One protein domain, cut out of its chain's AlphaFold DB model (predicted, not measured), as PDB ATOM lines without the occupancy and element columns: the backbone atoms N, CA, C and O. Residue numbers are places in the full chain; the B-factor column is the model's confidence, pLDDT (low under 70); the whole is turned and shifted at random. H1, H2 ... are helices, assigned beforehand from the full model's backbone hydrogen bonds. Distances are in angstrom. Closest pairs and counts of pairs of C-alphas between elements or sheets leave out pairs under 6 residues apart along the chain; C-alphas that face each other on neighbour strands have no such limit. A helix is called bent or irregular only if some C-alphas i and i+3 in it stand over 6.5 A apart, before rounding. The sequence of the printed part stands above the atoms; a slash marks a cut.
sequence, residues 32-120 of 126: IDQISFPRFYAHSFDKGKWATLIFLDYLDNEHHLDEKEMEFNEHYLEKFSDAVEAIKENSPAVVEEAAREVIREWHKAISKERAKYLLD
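Overview. This is residues 32 to 120 of the 126 residues of an uncharacterized protein of Mucilaginibacter gossypii (UniProt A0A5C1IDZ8). Picture a long helical hairpin, H3 and H4 side by side, with the short helix H1 packed on both of them near the end where they join; H2 lies beyond H1, held off from the hairpin as an outlying arm. The last residues of H4, 114 to 120, stick out past the rest, and so do residues 57 to 64 at the far end of H2. The printed part has 89 residues with four named helices, in the order H1, H2, H3, H4, and no named strand; its class is all helix. It is only just compact, close to loose, with a radius of gyration of the C-alphas of 14.3 A, and its elongated outline spans 44 by 26 by 22 A.

Along the chain. Start at Ile 32 and go on to C-alpha 37 at (136.443, 226.761, 143.618), where H1 begins; it holds residues 37 to 42. Next find H2, residues 50 to 62, which is 17.4 A from first to last C-alpha. H3, residues 67 to 88, starts at C-alpha 67 at (146.122, 246.474, 139.495) and is 32.2 A long. It has a kink of 34 degrees near residue 74, and it is irregular, but only just: C-alphas 72 and 75 are 6.54 A apart. H4, residues 92 to 120, is the longest helix at 41.8 A and ends at C-alpha 120 at (132.161, 257.966, 146.431).

Arrangement. Look first at the hairpin of H3 and H4, which touch at a shallow tilt of 12 degrees, opposite ways; their closest C-alphas, of Ala 83 and Ala 99, are 5.3 A apart. H4 touches H3 with residues 95 to 106 alone. H1 touches H4, at residues 92 to 103 alone, at a shallow tilt of 24 degrees, opposite ways, and the closest C-alphas, of Pro 38 and Glu 96, are 4.8 A apart. H1 also touches H3, at residues 84 to 87 alone, at a shallow tilt of 29 degrees, the same way; here the closest C-alphas are those of Ala 42 and Val 84, 6.2 A apart. The helix packing is mostly aligned. H2 is close to H1 but not clearly touching, at a steep tilt of 58 degrees, opposite ways, with the closest C-alphas, of Phe 37 and Thr 52, 6.8 A apart. H2 is apart from H3 and from H4. In H1, H2 and H4 every O i to N i+4 pair is within hydrogen-bond range; in H3 it is 14 of 18.

Size, cuts and confidence. The two C-alphas farthest apart, of Phe 45 and Asp 120, are 45.5 A from each other. The printed part has no cut. The links H2 to H3 and H3 to H4 are tight, H1 to H2 is short, and no link is long. The mean pLDDT of the printed part is 89.2; look at residues 117 and 120 for the two values under 70.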
ATOM      1  N   ILE A  32     125.941 225.134 135.853       92.19
ATOM      2  CA  ILE A  32     126.117 226.244 136.800       92.19
ATOM      3  C   ILE A  32     126.288 225.718 138.231       92.19
ATOM      4  O   ILE A  32     127.195 226.153 138.938       92.19
ATOM      5  N   ASP A  33     125.491 224.725 138.630       92.19
ATOM      6  CA  ASP A  33     125.541 224.111 139.963       92.19
ATOM      7  C   ASP A  33     126.885 223.415 140.268       92.19
ATOM      8  O   ASP A  33     127.189 223.126 141.427       92.19
ATOM      9  N   GLN A  34     127.704 223.131 139.247       91.50
ATOM     10  CA  GLN A  34     129.033 222.525 139.405       91.50
ATOM     11  C   GLN A  34     130.170 223.555 139.507       91.50
ATOM     12  O   GLN A  34     131.321 223.163 139.723       91.50
ATOM     13  N   ILE A  35     129.899 224.853 139.353       94.12
ATOM     14  CA  ILE A  35     130.924 225.896 139.478       94.12
ATOM     15  C   ILE A  35     131.218 226.128 140.965       94.12
ATOM     16  O   ILE A  35     130.389 226.648 141.708       94.12
ATOM     17  N   SER A  36     132.403 225.717 141.426       94.00
ATOM     18  CA  SER A  36     132.807 225.839 142.829       94.00
ATOM     19  C   SER A  36     134.318 225.701 142.988       94.00
ATOM     20  O   SER A  36     134.849 224.591 142.924       94.00
ATOM     21  N   PHE A  37     135.016 226.806 143.274       95.12
ATOM     22  CA  PHE A  37     136.443 226.761 143.618       95.12
ATOM     23  C   PHE A  37     136.719 225.888 144.848       95.12
ATOM     24  O   PHE A  37     137.583 225.015 144.742       95.12
ATOM     25  N   PRO A  38     135.979 226.015 145.973       95.31
ATOM     26  CA  PRO A  38     136.224 225.177 147.146       95.31
ATOM     27  C   PRO A  38     136.196 223.685 146.813       95.31
ATOM     28  O   PRO A  38     137.130 222.957 147.131       95.31
ATOM     29  N   ARG A  39     135.164 223.239 146.087       93.38
ATOM     30  CA  ARG A  39     135.031 221.831 145.700       93.38
ATOM     31  C   ARG A  39     136.105 221.419 144.697       93.38
ATOM     32  O   ARG A  39     136.676 220.337 144.812       93.38
ATOM     33  N   PHE A  40     136.381 222.268 143.707       94.06
ATOM     34  CA  PHE A  40     137.358 221.990 142.660       94.06
ATOM     35  C   PHE A  40     138.747 221.694 143.234       94.06
ATOM     36  O   PHE A  40     139.359 220.693 142.843       94.06
ATOM     37  N   TYR A  41     139.203 222.513 144.182       92.88
ATOM     38  CA  TYR A  41     140.519 222.372 144.802       92.88
ATOM     39  C   TYR A  41     140.549 221.341 145.939       92.88
ATOM     40  O   TYR A  41     141.531 220.613 146.062       92.88
ATOM     41  N   ALA A  42     139.475 221.203 146.723       92.88
ATOM     42  CA  ALA A  42     139.432 220.239 147.822       92.88
ATOM     43  C   ALA A  42     139.276 218.781 147.353       92.88
ATOM     44  O   ALA A  42     139.707 217.853 148.030       92.88
ATOM     45  N   HIS A  43     138.669 218.547 146.188       90.88
ATOM     46  CA  HIS A  43     138.363 217.200 145.704       90.88
ATOM     47  C   HIS A  43     139.157 216.838 144.452       90.88
ATOM     48  O   HIS A  43     138.567 216.554 143.416       90.88
ATOM     49  N   SER A  44     140.495 216.857 144.488       77.56
ATOM     50  CA  SER A  44     141.397 216.710 143.319       77.56
ATOM     51  C   SER A  44     141.021 215.615 142.302       77.56
ATOM     52  O   SER A  44     141.197 215.835 141.106       77.56
ATOM     53  N   PHE A  45     140.410 214.509 142.740       79.81
ATOM     54  CA  PHE A  45     140.056 213.353 141.904       79.81
ATOM     55  C   PHE A  45     138.565 213.233 141.525       79.81
ATOM     56  O   PHE A  45     138.191 212.277 140.840       79.81
ATOM     57  N   ASP A  46     137.705 214.169 141.942       83.44
ATOM     58  CA  ASP A  46     136.278 214.137 141.601       83.44
ATOM     59  C   ASP A  46     136.045 214.335 140.093       83.44
ATOM     60  O   ASP A  46     136.678 215.163 139.432       83.44
ATOM     61  N   LYS A  47     135.072 213.594 139.548       79.88
ATOM     62  CA  LYS A  47     134.554 213.803 138.188       79.88
ATOM     63  C   LYS A  47     133.671 215.058 138.148       79.88
ATOM     64  O   LYS A  47     133.067 215.420 139.148       79.88
ATOM     65  N   GLY A  48     133.531 215.680 136.974       72.31
ATOM     66  CA  GLY A  48     132.562 216.776 136.772       72.31
ATOM     67  C   GLY A  48     133.093 218.193 137.017       72.31
ATOM     68  O   GLY A  48     132.324 219.142 137.022       72.31
ATOM     69  N   LYS A  49     134.411 218.359 137.152       81.56
ATOM     70  CA  LYS A  49     135.078 219.649 137.413       81.56
ATOM     71  C   LYS A  49     135.136 220.633 136.247       81.56
ATOM     72  O   LYS A  49     135.589 221.762 136.409       81.56
ATOM     73  N   TRP A  50     134.724 220.193 135.068       88.69
ATOM     74  CA  TRP A  50     134.901 220.926 133.820       88.69
ATOM     75  C   TRP A  50     134.197 222.289 133.827       88.69
ATOM     76  O   TRP A  50     134.736 223.236 133.272       88.69
ATOM     77  N   ALA A  51     133.059 222.424 134.517       92.69
ATOM     78  CA  ALA A  51     132.362 223.705 134.634       92.69
ATOM     79  C   ALA A  51     133.214 224.759 135.363       92.69
ATOM     80  O   ALA A  51     133.306 225.901 134.922       92.69
ATOM     81  N   THR A  52     133.897 224.357 136.441       93.81
ATOM     82  CA  THR A  52     134.821 225.248 137.160       93.81
ATOM     83  C   THR A  52     136.067 225.555 136.327       93.81
ATOM     84  O   THR A  52     136.530 226.688 136.341       93.81
ATOM     85  N   LEU A  53     136.580 224.583 135.562       92.12
ATOM     86  CA  LEU A  53     137.714 224.808 134.655       92.12
ATOM     87  C   LEU A  53     137.394 225.833 133.565       92.12
ATOM     88  O   LEU A  53     138.205 226.716 133.334       92.12
ATOM     89  N   ILE A  54     136.219 225.745 132.935       93.12
ATOM     90  CA  ILE A  54     135.774 226.739 131.945       93.12
ATOM     91  C   ILE A  54     135.715 228.132 132.577       93.12
ATOM     92  O   ILE A  54     136.113 229.111 131.957       93.12
ATOM     93  N   PHE A  55     135.230 228.227 133.817       93.19
ATOM     94  CA  PHE A  55     135.168 229.507 134.513       93.19
ATOM     95  C   PHE A  55     136.562 230.071 134.828       93.19
ATOM     96  O   PHE A  55     136.777 231.262 134.645       93.19
ATOM     97  N   LEU A  56     137.513 229.233 135.257       91.44
ATOM     98  CA  LEU A  56     138.905 229.646 135.479       91.44
ATOM     99  C   LEU A  56     139.576 230.104 134.178       91.44
ATOM    100  O   LEU A  56     140.169 231.172 134.155       91.44
ATOM    101  N   ASP A  57     139.406 229.352 133.092       92.19
ATOM    102  CA  ASP A  57     139.935 229.713 131.771       92.19
ATOM    103  C   ASP A  57     139.376 231.057 131.277       92.19
ATOM    104  O   ASP A  57     140.112 231.890 130.752       92.19
ATOM    105  N   TYR A  58     138.087 231.316 131.517       90.88
ATOM    106  CA  TYR A  58     137.492 232.624 131.251       90.88
ATOM    107  C   TYR A  58     138.140 233.731 132.095       90.88
ATOM    108  O   TYR A  58     138.415 234.810 131.574       90.88
ATOM    109  N   LEU A  59     138.398 233.490 133.385       88.38
ATOM    110  CA  LEU A  59     139.062 234.487 134.228       88.38
ATOM    111  C   LEU A  59     140.483 234.793 133.742       88.38
ATOM    112  O   LEU A  59     140.852 235.960 133.677       88.38
ATOM    113  N   ASP A  60     141.244 233.769 133.360       85.25
ATOM    114  CA  ASP A  60     142.638 233.921 132.938       85.25
ATOM    115  C   ASP A  60     142.776 234.642 131.585       85.25
ATOM    116  O   ASP A  60     143.720 235.408 131.385       85.25
ATOM    117  N   ASN A  61     141.844 234.411 130.653       84.75
ATOM    118  CA  ASN A  61     141.964 234.908 129.277       84.75
ATOM    119  C   ASN A  61     141.094 236.133 128.968       84.75
ATOM    120  O   ASN A  61     141.498 236.974 128.168       84.75
ATOM    121  N   GLU A  62     139.911 236.240 129.576       78.06
ATOM    122  CA  GLU A  62     138.896 237.239 129.207       78.06
ATOM    123  C   GLU A  62     138.653 238.271 130.318       78.06
ATOM    124  O   GLU A  62     138.137 239.361 130.057       78.06
ATOM    125  N   HIS A  63     139.017 237.960 131.569       75.38
ATOM    126  CA  HIS A  63     138.823 238.861 132.702       75.38
ATOM    127  C   HIS A  63     140.136 239.507 133.154       75.38
ATOM    128  O   HIS A  63     140.828 239.029 134.050       75.38
ATOM    129  N   HIS A  64     140.440 240.685 132.622       72.94
ATOM    130  CA  HIS A  64     141.559 241.481 133.125       72.94
ATOM    131  C   HIS A  64     141.138 242.259 134.375       72.94
ATOM    132  O   HIS A  64     140.391 243.233 134.284       72.94
ATOM    133  N   LEU A  65     141.607 241.811 135.542       73.19
ATOM    134  CA  LEU A  65     141.557 242.616 136.762       73.19
ATOM    135  C   LEU A  65     142.529 243.790 136.620       73.19
ATOM    136  O   LEU A  65     143.648 243.613 136.133       73.19
ATOM    137  N   ASP A  66     142.113 244.979 137.050       79.94
ATOM    138  CA  ASP A  66     143.053 246.089 137.180       79.94
ATOM    139  C   ASP A  66     144.004 245.876 138.377       79.94
ATOM    140  O   ASP A  66     143.770 245.022 139.236       79.94
ATOM    141  N   GLU A  67     145.105 246.635 138.439       79.62
ATOM    142  CA  GLU A  67     146.122 246.474 139.495       79.62
ATOM    143  C   GLU A  67     145.547 246.628 140.911       79.62
ATOM    144  O   GLU A  67     145.977 245.927 141.825       79.62
ATOM    145  N   LYS A  68     144.560 247.513 141.103       78.94
ATOM    146  CA  LYS A  68     143.972 247.768 142.425       78.94
ATOM    147  C   LYS A  68     143.043 246.642 142.843       78.94
ATOM    148  O   LYS A  68     143.039 246.246 144.007       78.94
ATOM    149  N   GLU A  69     142.246 246.133 141.909       80.94
ATOM    150  CA  GLU A  69     141.447 244.941 142.141       80.94
ATOM    151  C   GLU A  69     142.361 243.751 142.442       80.94
ATOM    152  O   GLU A  69     142.083 243.000 143.373       80.94
ATOM    153  N   MET A  70     143.471 243.590 141.722       82.25
ATOM    154  CA  MET A  70     144.423 242.507 141.965       82.25
ATOM    155  C   MET A  70     145.040 242.578 143.371       82.25
ATOM    156  O   MET A  70     144.979 241.582 144.088       82.25
ATOM    157  N   GLU A  71     145.529 243.745 143.800       85.69
ATOM    158  CA  GLU A  71     146.077 243.956 145.152       85.69
ATOM    159  C   GLU A  71     145.037 243.641 146.241       85.69
ATOM    160  O   GLU A  71     145.326 242.971 147.232       85.69
ATOM    161  N   PHE A  72     143.783 244.061 146.041       87.00
ATOM    162  CA  PHE A  72     142.700 243.735 146.970       87.00
ATOM    163  C   PHE A  72     142.417 242.225 147.037       87.00
ATOM    164  O   PHE A  72     142.108 241.684 148.103       87.00
ATOM    165  N   ASN A  73     142.476 241.547 145.891       89.75
ATOM    166  CA  ASN A  73     142.162 240.129 145.763       89.75
ATOM    167  C   ASN A  73     143.292 239.217 146.268       89.75
ATOM    168  O   ASN A  73     142.995 238.129 146.758       89.75
ATOM    169  N   GLU A  74     144.553 239.656 146.198       90.94
ATOM    170  CA  GLU A  74     145.744 238.876 146.566       90.94
ATOM    171  C   GLU A  74     145.648 238.296 147.982       90.94
ATOM    172  O   GLU A  74     145.761 237.086 148.167       90.94
ATOM    173  N   HIS A  75     145.282 239.118 148.968       92.38
ATOM    174  CA  HIS A  75     145.091 238.673 150.356       92.38
ATOM    175  C   HIS A  75     144.075 237.528 150.502       92.38
ATOM    176  O   HIS A  75     144.221 236.636 151.340       92.38
ATOM    177  N   TYR A  76     143.004 237.542 149.705       95.19
ATOM    178  CA  TYR A  76     141.993 236.487 149.747       95.19
ATOM    179  C   TYR A  76     142.420 235.242 148.973       95.19
ATOM    180  O   TYR A  76     142.068 234.136 149.383       95.19
ATOM    181  N   LEU A  77     143.192 235.411 147.898       93.38
ATOM    182  CA  LEU A  77     143.808 234.312 147.162       93.38
ATOM    183  C   LEU A  77     144.812 233.555 148.036       93.38
ATOM    184  O   LEU A  77     144.759 232.327 148.074       93.38
ATOM    185  N   GLU A  78     145.652 234.260 148.794       95.06
ATOM    186  CA  GLU A  78     146.580 233.657 149.757       95.06
ATOM    187  C   GLU A  78     145.827 232.861 150.829       95.06
ATOM    188  O   GLU A  78     146.048 231.661 150.983       95.06
ATOM    189  N   LYS A  79     144.838 233.481 151.489       96.19
ATOM    190  CA  LYS A  79     143.978 232.789 152.465       96.19
ATOM    191  C   LYS A  79     143.295 231.552 151.887       96.19
ATOM    192  O   LYS A  79     143.116 230.553 152.582       96.19
ATOM    193  N   PHE A  80     142.838 231.643 150.641       96.75
ATOM    194  CA  PHE A  80     142.181 230.533 149.968       96.75
ATOM    195  C   PHE A  80     143.179 229.407 149.684       96.75
ATOM    196  O   PHE A  80     142.862 228.245 149.935       96.75
ATOM    197  N   SER A  81     144.389 229.746 149.227       95.38
ATOM    198  CA  SER A  81     145.487 228.796 149.034       95.38
ATOM    199  C   SER A  81     145.824 228.075 150.337       95.38
ATOM    200  O   SER A  81     145.818 226.847 150.365       95.38
ATOM    201  N   ASP A  82     146.001 228.810 151.437       95.50
ATOM    202  CA  ASP A  82     146.282 228.240 152.759       95.50
ATOM    203  C   ASP A  82     145.185 227.266 153.209       95.50
ATOM    204  O   ASP A  82     145.464 226.162 153.686       95.50
ATOM    205  N   ALA A  83     143.916 227.645 153.015       95.19
ATOM    206  CA  ALA A  83     142.780 226.791 153.345       95.19
ATOM    207  C   ALA A  83     142.781 225.493 152.521       95.19
ATOM    208  O   ALA A  83     142.494 224.424 153.059       95.19
ATOM    209  N   VAL A  84     143.122 225.571 151.232       94.25
ATOM    210  CA  VAL A  84     143.212 224.413 150.334       94.25
ATOM    211  C   VAL A  84     144.405 223.522 150.680       94.25
ATOM    212  O   VAL A  84     144.280 222.296 150.673       94.25
ATOM    213  N   GLU A  85     145.557 224.101 151.011       93.69
ATOM    214  CA  GLU A  85     146.772 223.356 151.349       93.69
ATOM    215  C   GLU A  85     146.613 222.456 152.580       93.69
ATOM    216  O   GLU A  85     147.272 221.412 152.674       93.69
ATOM    217  N   ALA A  86     145.672 222.791 153.465       91.00
ATOM    218  CA  ALA A  86     145.289 221.971 154.609       91.00
ATOM    219  C   ALA A  86     144.774 220.567 154.223       91.00
ATOM    220  O   ALA A  86     144.657 219.701 155.095       91.00
ATOM    221  N   ILE A  87     144.523 220.289 152.935       90.88
ATOM    222  CA  ILE A  87     144.198 218.949 152.412       90.88
ATOM    223  C   ILE A  87     145.276 217.900 152.682       90.88
ATOM    224  O   ILE A  87     144.975 216.710 152.730       90.88
ATOM    225  N   LYS A  88     146.527 218.322 152.902       88.38
ATOM    226  CA  LYS A  88     147.618 217.418 153.300       88.38
ATOM    227  C   LYS A  88     147.342 216.748 154.655       88.38
ATOM    228  O   LYS A  88     147.851 215.660 154.909       88.38
ATOM    229  N   GLU A  89     146.536 217.386 155.502       92.38
ATOM    230  CA  GLU A  89     146.305 216.999 156.899       92.38
ATOM    231  C   GLU A  89     144.827 216.709 157.211       92.38
ATOM    232  O   GLU A  89     144.518 216.119 158.244       92.38
ATOM    233  N   ASN A  90     143.906 217.093 156.321       92.62
ATOM    234  CA  ASN A  90     142.463 217.063 156.560       92.62
ATOM    235  C   ASN A  90     141.698 216.347 155.442       92.62
ATOM    236  O   ASN A  90     142.197 216.134 154.339       92.62
ATOM    237  N   SER A  91     140.442 215.984 155.719       94.12
ATOM    238  CA  SER A  91     139.574 215.404 154.693       94.12
ATOM    239  C   SER A  91     139.130 216.463 153.669       94.12
ATOM    240  O   SER A  91     138.947 217.627 154.039       94.12
ATOM    241  N   PRO A  92     138.861 216.070 152.408       93.88
ATOM    242  CA  PRO A  92     138.334 216.972 151.380       93.88
ATOM    243  C   PRO A  92     137.118 217.792 151.823       93.88
ATOM    244  O   PRO A  92     137.055 218.984 151.558       93.88
ATOM    245  N   ALA A  93     136.190 217.195 152.577       94.56
ATOM    246  CA  ALA A  93     134.993 217.894 153.044       94.56
ATOM    247  C   ALA A  93     135.306 219.027 154.040       94.56
ATOM    248  O   ALA A  93     134.657 220.069 154.010       94.56
ATOM    249  N   VAL A  94     136.300 218.835 154.917       95.94
ATOM    250  CA  VAL A  94     136.739 219.873 155.868       95.94
ATOM    251  C   VAL A  94     137.414 221.020 155.123       95.94
ATOM    252  O   VAL A  94     137.123 222.184 155.387       95.94
ATOM    253  N   VAL A  95     138.274 220.686 154.161       96.31
ATOM    254  CA  VAL A  95     138.963 221.663 153.309       96.31
ATOM    255  C   VAL A  95     137.972 222.449 152.461       96.31
ATOM    256  O   VAL A  95     138.078 223.668 152.373       96.31
ATOM    257  N   GLU A  96     136.982 221.775 151.870       96.12
ATOM    258  CA  GLU A  96     135.943 222.425 151.077       96.12
ATOM    259  C   GLU A  96     135.186 223.459 151.914       96.12
ATOM    260  O   GLU A  96     134.992 224.581 151.449       96.12
ATOM    261  N   GLU A  97     134.778 223.125 153.141       97.19
ATOM    262  CA  GLU A  97     134.054 224.085 153.980       97.19
ATOM    263  C   GLU A  97     134.949 225.251 154.420       97.19
ATOM    264  O   GLU A  97     134.518 226.401 154.364       97.19
ATOM    265  N   ALA A  98     136.213 224.991 154.772       97.00
ATOM    266  CA  ALA A  98     137.168 226.048 155.114       97.00
ATOM    267  C   ALA A  98     137.391 227.016 153.939       97.00
ATOM    268  O   ALA A  98     137.270 228.232 154.085       97.00
ATOM    269  N   ALA A  99     137.638 226.479 152.744       97.38
ATOM    270  CA  ALA A  99     137.790 227.261 151.523       97.38
ATOM    271  C   ALA A  99     136.498 228.023 151.166       97.38
ATOM    272  O   ALA A  99     136.540 229.165 150.703       97.38
ATOM    273  N   ARG A 100     135.326 227.429 151.423       97.81
ATOM    274  CA  ARG A 100     134.018 228.069 151.219       97.81
ATOM    275  C   ARG A 100     133.804 229.254 152.156       97.81
ATOM    276  O   ARG A 100     133.245 230.257 151.714       97.81
ATOM    277  N   GLU A 101     134.261 229.179 153.402       97.94
ATOM    278  CA  GLU A 101     134.239 230.327 154.315       97.94
ATOM    279  C   GLU A 101     135.117 231.476 153.813       97.94
ATOM    280  O   GLU A 101     134.652 232.617 153.772       97.94
ATOM    281  N   VAL A 102     136.322 231.189 153.306       97.75
ATOM    282  CA  VAL A 102     137.176 232.222 152.693       97.75
ATOM    283  C   VAL A 102     136.469 232.896 151.511       97.75
ATOM    284  O   VAL A 102     136.431 234.124 151.441       97.75
ATOM    285  N   ILE A 103     135.824 232.128 150.624       97.06
ATOM    286  CA  ILE A 103     135.034 232.686 149.509       97.06
ATOM    287  C   ILE A 103     133.871 233.558 150.016       97.06
ATOM    288  O   ILE A 103     133.608 234.624 149.453       97.06
ATOM    289  N   ARG A 104     133.175 233.158 151.092       97.62
ATOM    290  CA  ARG A 104     132.101 233.967 151.705       97.62
ATOM    291  C   ARG A 104     132.637 235.284 152.263       97.62
ATOM    292  O   ARG A 104     131.980 236.316 152.104       97.62
ATOM    293  N   GLU A 105     133.789 235.264 152.930       96.75
ATOM    294  CA  GLU A 105     134.458 236.472 153.421       96.75
ATOM    295  C   GLU A 105     134.858 237.395 152.271       96.75
ATOM    296  O   GLU A 105     134.527 238.583 152.289       96.75
ATOM    297  N   TRP A 106     135.506 236.835 151.252       96.12
ATOM    298  CA  TRP A 106     135.969 237.563 150.080       96.12
ATOM    299  C   TRP A 106     134.810 238.233 149.332       96.12
ATOM    300  O   TRP A 106     134.835 239.440 149.091       96.12
ATOM    301  N   HIS A 107     133.722 237.497 149.077       94.62
ATOM    302  CA  HIS A 107     132.518 238.034 148.440       94.62
ATOM    303  C   HIS A 107     131.916 239.214 149.222       94.62
ATOM    304  O   HIS A 107     131.534 240.233 148.635       94.62
ATOM    305  N   LYS A 108     131.852 239.111 150.558       94.75
ATOM    306  CA  LYS A 108     131.375 240.207 151.416       94.75
ATOM    307  C   LYS A 108     132.281 241.435 151.312       94.75
ATOM    308  O   LYS A 108     131.772 242.554 151.319       94.75
ATOM    309  N   ALA A 109     133.592 241.236 151.241       93.12
ATOM    310  CA  ALA A 109     134.562 242.319 151.164       93.12
ATOM    311  C   ALA A 109     134.501 243.050 149.816       93.12
ATOM    312  O   ALA A 109     134.323 244.267 149.810       93.12
ATOM    313  N   ILE A 110     134.504 242.313 148.698       89.31
ATOM    314  CA  ILE A 110     134.314 242.881 147.351       89.31
ATOM    315  C   ILE A 110     133.006 243.670 147.276       89.31
ATOM    316  O   ILE A 110     132.973 244.777 146.744       89.31
ATOM    317  N   SER A 111     131.917 243.123 147.822       87.88
ATOM    318  CA  SER A 111     130.612 243.795 147.788       87.88
ATOM    319  C   SER A 111     130.646 245.149 148.500       87.88
ATOM    320  O   SER A 111     130.047 246.110 148.020       87.88
ATOM    321  N   LYS A 112     131.361 245.247 149.630       89.25
ATOM    322  CA  LYS A 112     131.540 246.509 150.362       89.25
ATOM    323  C   LYS A 112     132.415 247.493 149.598       89.25
ATOM    324  O   LYS A 112     132.058 248.664 149.527       89.25
ATOM    325  N   GLU A 113     133.518 247.023 149.025       84.94
ATOM    326  CA  GLU A 113     134.435 247.875 148.268       84.94
ATOM    327  C   GLU A 113     133.738 248.461 147.035       84.94
ATOM    328  O   GLU A 113     133.714 249.674 146.841       84.94
ATOM    329  N   ARG A 114     133.031 247.624 146.266       83.50
ATOM    330  CA  ARG A 114     132.229 248.068 145.116       83.50
ATOM    331  C   ARG A 114     131.121 249.041 145.520       83.50
ATOM    332  O   ARG A 114     130.896 250.028 144.826       83.50
ATOM    333  N   ALA A 115     130.449 248.808 146.649       84.88
ATOM    334  CA  ALA A 115     129.445 249.740 147.164       84.88
ATOM    335  C   ALA A 115     130.055 251.099 147.553       84.88
ATOM    336  O   ALA A 115     129.452 252.135 147.282       84.88
ATOM    337  N   LYS A 116     131.254 251.106 148.144       80.75
ATOM    338  CA  LYS A 116     131.984 252.330 148.482       80.75
ATOM    339  C   LYS A 116     132.354 253.123 147.228       80.75
ATOM    340  O   LYS A 116     132.047 254.307 147.167       80.75
ATOM    341  N   TYR A 117     132.902 252.469 146.203       68.56
ATOM    342  CA  TYR A 117     133.184 253.112 144.915       68.56
ATOM    343  C   TYR A 117     131.935 253.715 144.265       68.56
ATOM    344  O   TYR A 117     132.013 254.793 143.681       68.56
ATOM    345  N   LEU A 118     130.781 253.051 144.359       72.12
ATOM    346  CA  LEU A 118     129.527 253.599 143.838       72.12
ATOM    347  C   LEU A 118     129.093 254.856 144.599       72.12
ATOM    348  O   LEU A 118     128.661 255.813 143.969       72.12
ATOM    349  N   LEU A 119     129.225 254.869 145.929       71.25
ATOM    350  CA  LEU A 119     128.851 256.008 146.773       71.25
ATOM    351  C   LEU A 119     129.819 257.192 146.634       71.25
ATOM    352  O   LEU A 119     129.368 258.333 146.563       71.25
ATOM    353  N   ASP A 120     131.124 256.932 146.554       68.00
ATOM    354  CA  ASP A 120     132.161 257.966 146.431       68.00
ATOM    355  C   ASP A 120     132.143 258.657 145.052       68.00
ATOM    356  O   ASP A 120     132.592 259.797 144.928       68.00
TER     357      ASP A 120